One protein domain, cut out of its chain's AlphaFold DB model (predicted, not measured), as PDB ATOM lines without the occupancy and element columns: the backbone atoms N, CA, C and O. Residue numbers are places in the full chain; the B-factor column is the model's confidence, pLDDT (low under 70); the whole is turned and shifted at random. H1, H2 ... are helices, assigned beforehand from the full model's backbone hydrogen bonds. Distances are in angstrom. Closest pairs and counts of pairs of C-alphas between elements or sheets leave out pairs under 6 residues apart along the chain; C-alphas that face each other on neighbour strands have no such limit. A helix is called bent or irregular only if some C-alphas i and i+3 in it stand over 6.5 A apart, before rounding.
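Overview. This is residues 367 to 408 of the 583 residues of an uncharacterized protein of Mycena chlorophos (UniProt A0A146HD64). This is a helical hairpin with unequal arms: short H1 leads into a tight turn, and the longer, kinked H2 folds back beside it and makes the long axis of a rod. The printed part has 42 residues with two named helices, H1 then H2, and no named strand; the class is all helix. It is only just loose, close to compact, with a radius of gyration of the C-alphas of 11.4 A, and spans 38 by 16 by 11 A.

Arrangement. Begin with H1, residues 367 to 377; a tight link of 4 residues leads to H2, residues 382 to 406. This helical hairpin's arms touch, the closest C-alphas being those of Arg 367 and Val 399, 5.0 A apart. They run opposite ways at a shallow tilt of 20 degrees. H2 is irregular, with C-alphas 387 and 390 8.0 A apart and a kink of 70 degrees near residue 389. Backbone O i to N i+4 pairs are within hydrogen-bond range in 5 of 7 cases in H1 and 19 of 21 in H2.

Along the chain. Find C-alpha 367 at (150.080, 206.342, 200.362); H1 runs 15.8 A from there to C-alpha 377. H2 runs 31.5 A from C-alpha 382 to C-alpha 406 at (156.381, 213.720, 206.213).

Size, cuts and confidence. The C-alphas farthest apart, Ser 383 and Gln 408, are 37.7 A apart. The printed part has no cut. Look for pLDDT under 70 at residues 378 to 379, 381 to 385 and 402 to 408.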
ATOM      1  N   ARG A 367     149.213 207.355 199.736       82.56
ATOM      2  CA  ARG A 367     150.080 206.342 200.362       82.56
ATOM      3  C   ARG A 367     149.321 205.151 200.918       82.56
ATOM      4  O   ARG A 367     149.760 204.027 200.682       82.56
ATOM      5  N   ASP A 368     148.219 205.353 201.633       79.12
ATOM      6  CA  ASP A 368     147.447 204.238 202.201       79.12
ATOM      7  C   ASP A 368     146.894 203.347 201.087       79.12
ATOM      8  O   ASP A 368     146.939 202.115 201.160       79.12
ATOM      9  N   GLU A 369     146.447 203.967 199.994       90.25
ATOM     10  CA  GLU A 369     146.009 203.238 198.812       90.25
ATOM     11  C   GLU A 369     147.174 202.505 198.122       90.25
ATOM     12  O   GLU A 369     147.015 201.356 197.693       90.25
ATOM     13  N   ALA A 370     148.357 203.122 198.042       86.12
ATOM     14  CA  ALA A 370     149.545 202.502 197.461       86.12
ATOM     15  C   ALA A 370     150.065 201.318 198.295       86.12
ATOM     16  O   ALA A 370     150.342 200.255 197.736       86.12
ATOM     17  N   MET A 371     150.115 201.452 199.623       75.25
ATOM     18  CA  MET A 371     150.499 200.388 200.558       75.25
ATOM     19  C   MET A 371     149.530 199.206 200.498       75.25
ATOM     20  O   MET A 371     149.957 198.060 200.364       75.25
ATOM     21  N   ARG A 372     148.218 199.475 200.483       86.62
ATOM     22  CA  ARG A 372     147.193 198.429 200.341       86.62
ATOM     23  C   ARG A 372     147.308 197.677 199.012       86.62
ATOM     24  O   ARG A 372     146.984 196.493 198.926       86.62
ATOM     25  N   LYS A 373     147.758 198.353 197.950       89.00
ATOM     26  CA  LYS A 373     148.040 197.720 196.651       89.00
ATOM     27  C   LYS A 373     149.347 196.922 196.675       89.00
ATOM     28  O   LYS A 373     149.378 195.852 196.076       89.00
ATOM     29  N   LEU A 374     150.381 197.394 197.374       83.88
ATOM     30  CA  LEU A 374     151.671 196.705 197.517       83.88
ATOM     31  C   LEU A 374     151.566 195.390 198.297       83.88
ATOM     32  O   LEU A 374     152.163 194.403 197.877       83.88
ATOM     33  N   GLN A 375     150.741 195.342 199.347       78.81
ATOM     34  CA  GLN A 375     150.503 194.127 200.144       78.81
ATOM     35  C   GLN A 375     150.024 192.932 199.305       78.81
ATOM     36  O   GLN A 375     150.322 191.783 199.617       78.81
ATOM     37  N   LYS A 376     149.353 193.177 198.170       86.25
ATOM     38  CA  LYS A 376     148.934 192.109 197.244       86.25
ATOM     39  C   LYS A 376     150.110 191.369 196.593       86.25
ATOM     40  O   LYS A 376     149.895 190.298 196.032       86.25
ATOM     41  N   TYR A 377     151.319 191.927 196.649       82.31
ATOM     42  CA  TYR A 377     152.526 191.358 196.049       82.31
ATOM     43  C   TYR A 377     153.469 190.690 197.064       82.31
ATOM     44  O   TYR A 377     154.407 190.018 196.639       82.31
ATOM     45  N   GLU A 378     153.224 190.810 198.376       61.06
ATOM     46  CA  GLU A 378     154.107 190.270 199.428       61.06
ATOM     47  C   GLU A 378     154.180 188.727 199.436       61.06
ATOM     48  O   GLU A 378     155.178 188.162 199.878       61.06
ATOM     49  N   GLY A 379     153.182 188.038 198.867       59.47
ATOM     50  CA  GLY A 379     153.149 186.573 198.721       59.47
ATOM     51  C   GLY A 379     153.434 186.039 197.308       59.47
ATOM     52  O   GLY A 379     153.340 184.832 197.078       59.47
ATOM     53  N   CYS A 380     153.739 186.905 196.337       72.31
ATOM     54  CA  CYS A 380     153.914 186.497 194.941       72.31
ATOM     55  C   CYS A 380     155.236 185.752 194.703       72.31
ATOM     56  O   CYS A 380     156.274 186.049 195.299       72.31
ATOM     57  N   ARG A 381     155.239 184.805 193.754       64.62
ATOM     58  CA  ARG A 381     156.481 184.126 193.350       64.62
ATOM     59  C   ARG A 381     157.416 185.110 192.622       64.62
ATOM     60  O   ARG A 381     156.935 186.025 191.954       64.62
ATOM     61  N   PRO A 382     158.749 184.905 192.626       59.09
ATOM     62  CA  PRO A 382     159.697 185.828 191.982       59.09
ATOM     63  C   PRO A 382     159.416 186.121 190.499       59.09
ATOM     64  O   PRO A 382     159.663 187.225 190.022       59.09
ATOM     65  N   SER A 383     158.866 185.153 189.763       65.19
ATOM     66  CA  SER A 383     158.462 185.327 188.364       65.19
ATOM     67  C   SER A 383     157.231 186.226 188.193       65.19
ATOM     68  O   SER A 383     157.099 186.880 187.163       65.19
ATOM     69  N   GLU A 384     156.339 186.276 189.180       65.19
ATOM     70  CA  GLU A 384     155.153 187.140 189.199       65.19
ATOM     71  C   GLU A 384     155.528 188.559 189.625       65.19
ATOM     72  O   GLU A 384     155.105 189.520 188.988       65.19
ATOM     73  N   ILE A 385     156.428 188.693 190.603       63.78
ATOM     74  CA  ILE A 385     157.031 189.982 190.970       63.78
ATOM     75  C   ILE A 385     157.749 190.591 189.759       63.78
ATOM     76  O   ILE A 385     157.559 191.764 189.454       63.78
ATOM     77  N   ALA A 386     158.509 189.790 189.002       73.62
ATOM     78  CA  ALA A 386     159.189 190.261 187.796       73.62
ATOM     79  C   ALA A 386     158.214 190.782 186.723       73.62
ATOM     80  O   ALA A 386     158.519 191.772 186.060       73.62
ATOM     81  N   LYS A 387     157.034 190.161 186.578       88.69
ATOM     82  CA  LYS A 387     155.979 190.619 185.655       88.69
ATOM     83  C   LYS A 387     155.322 191.928 186.100       88.69
ATOM     84  O   LYS A 387     154.866 192.684 185.249       88.69
ATOM     85  N   HIS A 388     155.278 192.197 187.404       88.06
ATOM     86  CA  HIS A 388     154.622 193.376 187.982       88.06
ATOM     87  C   HIS A 388     155.594 194.438 188.508       88.06
ATOM     88  O   HIS A 388     155.166 195.396 189.150       88.06
ATOM     89  N   ARG A 389     156.889 194.295 188.210       82.19
ATOM     90  CA  ARG A 389     157.965 195.123 188.759       82.19
ATOM     91  C   ARG A 389     157.725 196.618 188.577       82.19
ATOM     92  O   ARG A 389     157.833 197.366 189.533       82.19
ATOM     93  N   GLU A 390     157.316 197.040 187.385       89.00
ATOM     94  CA  GLU A 390     157.078 198.457 187.095       89.00
ATOM     95  C   GLU A 390     155.911 199.042 187.912       89.00
ATOM     96  O   GLU A 390     155.959 200.191 188.351       89.00
ATOM     97  N   THR A 391     154.867 198.248 188.155       92.12
ATOM     98  CA  THR A 391     153.731 198.644 188.997       92.12
ATOM     99  C   THR A 391     154.141 198.724 190.464       92.12
ATOM    100  O   THR A 391     153.771 199.678 191.143       92.12
ATOM    101  N   ILE A 392     154.929 197.756 190.941       85.75
ATOM    102  CA  ILE A 392     155.473 197.745 192.305       85.75
ATOM    103  C   ILE A 392     156.369 198.969 192.519       85.75
ATOM    104  O   ILE A 392     156.166 199.698 193.484       85.75
ATOM    105  N   ASP A 393     157.278 199.255 191.585       85.19
ATOM    106  CA  ASP A 393     158.181 200.407 191.657       85.19
ATOM    107  C   ASP A 393     157.397 201.734 191.662       85.19
ATOM    108  O   ASP A 393     157.702 202.636 192.439       85.19
ATOM    109  N   LYS A 394     156.334 201.854 190.854       92.56
ATOM    110  CA  LYS A 394     155.445 203.032 190.856       92.56
ATOM    111  C   LYS A 394     154.717 203.215 192.187       92.56
ATOM    112  O   LYS A 394     154.674 204.330 192.697       92.56
ATOM    113  N   LEU A 395     154.160 202.144 192.752       90.62
ATOM    114  CA  LEU A 395     153.493 202.197 194.055       90.62
ATOM    115  C   LEU A 395     154.487 202.531 195.169       90.62
ATOM    116  O   LEU A 395     154.181 203.342 196.037       90.62
ATOM    117  N   TRP A 396     155.693 201.967 195.110       81.75
ATOM    118  CA  TRP A 396     156.753 202.254 196.067       81.75
ATOM    119  C   TRP A 396     157.195 203.714 196.002       81.75
ATOM    120  O   TRP A 396     157.343 204.357 197.035       81.75
ATOM    121  N   ASN A 397     157.321 204.278 194.801       84.56
ATOM    122  CA  ASN A 397     157.648 205.691 194.635       84.56
ATOM    123  C   ASN A 397     156.561 206.613 195.207       84.56
ATOM    124  O   ASN A 397     156.905 207.627 195.795       84.56
ATOM    125  N   ILE A 398     155.275 206.254 195.112       86.00
ATOM    126  CA  ILE A 398     154.190 207.017 195.763       86.00
ATOM    127  C   ILE A 398     154.355 206.993 197.289       86.00
ATOM    128  O   ILE A 398     154.253 208.032 197.935       86.00
ATOM    129  N   VAL A 399     154.674 205.827 197.861       79.06
ATOM    130  CA  VAL A 399     154.940 205.695 199.303       79.06
ATOM    131  C   VAL A 399     156.164 206.518 199.714       79.06
ATOM    132  O   VAL A 399     156.118 207.213 200.722       79.06
ATOM    133  N   VAL A 400     157.246 206.477 198.933       70.75
ATOM    134  CA  VAL A 400     158.499 207.191 199.222       70.75
ATOM    135  C   VAL A 400     158.353 208.708 199.067       70.75
ATOM    136  O   VAL A 400     158.889 209.446 199.887       70.75
ATOM    137  N   GLU A 401     157.643 209.194 198.050       74.50
ATOM    138  CA  GLU A 401     157.436 210.634 197.837       74.50
ATOM    139  C   GLU A 401     156.516 211.256 198.899       74.50
ATOM    140  O   GLU A 401     156.734 212.400 199.291       74.50
ATOM    141  N   GLU A 402     155.544 210.513 199.443       67.31
ATOM    142  CA  GLU A 402     154.784 210.987 200.611       67.31
ATOM    143  C   GLU A 402     155.590 210.919 201.912       67.31
ATOM    144  O   GLU A 402     155.479 211.826 202.732       67.31
ATOM    145  N   VAL A 403     156.471 209.924 202.076       53.59
ATOM    146  CA  VAL A 403     157.418 209.894 203.207       53.59
ATOM    147  C   VAL A 403     158.344 211.112 203.169       53.59
ATOM    148  O   VAL A 403     158.504 211.762 204.189       53.59
ATOM    149  N   LYS A 404     158.837 211.528 201.995       50.03
ATOM    150  CA  LYS A 404     159.650 212.753 201.857       50.03
ATOM    151  C   LYS A 404     158.917 214.047 202.238       50.03
ATOM    152  O   LYS A 404     159.580 215.035 202.545       50.03
ATOM    153  N   ASN A 405     157.583 214.061 202.210       50.62
ATOM    154  CA  ASN A 405     156.779 215.203 202.658       50.62
ATOM    155  C   ASN A 405     156.459 215.143 204.165       50.62
ATOM    156  O   ASN A 405     156.323 216.195 204.786       50.62
ATOM    157  N   ASP A 406     156.404 213.942 204.754       45.28
ATOM    158  CA  ASP A 406     156.381 213.720 206.213       45.28
ATOM    159  C   ASP A 406     157.776 213.884 206.857       45.28
ATOM    160  O   ASP A 406     157.886 214.107 208.063       45.28
ATOM    161  N   ASP A 407     158.844 213.855 206.052       39.38
ATOM    162  CA  ASP A 407     160.236 214.080 206.451       39.38
ATOM    163  C   ASP A 407     160.557 215.570 206.709       39.38
ATOM    164  O   ASP A 407     161.704 216.005 206.571       39.38
ATOM    165  N   GLN A 408     159.605 216.351 207.234       39.41
ATOM    166  CA  GLN A 408     159.977 217.382 208.210       39.41
ATOM    167  C   GLN A 408     160.431 216.699 209.512       39.41
ATOM    168  O   GLN A 408     159.905 216.939 210.597       39.41
TER     169      GLN A 408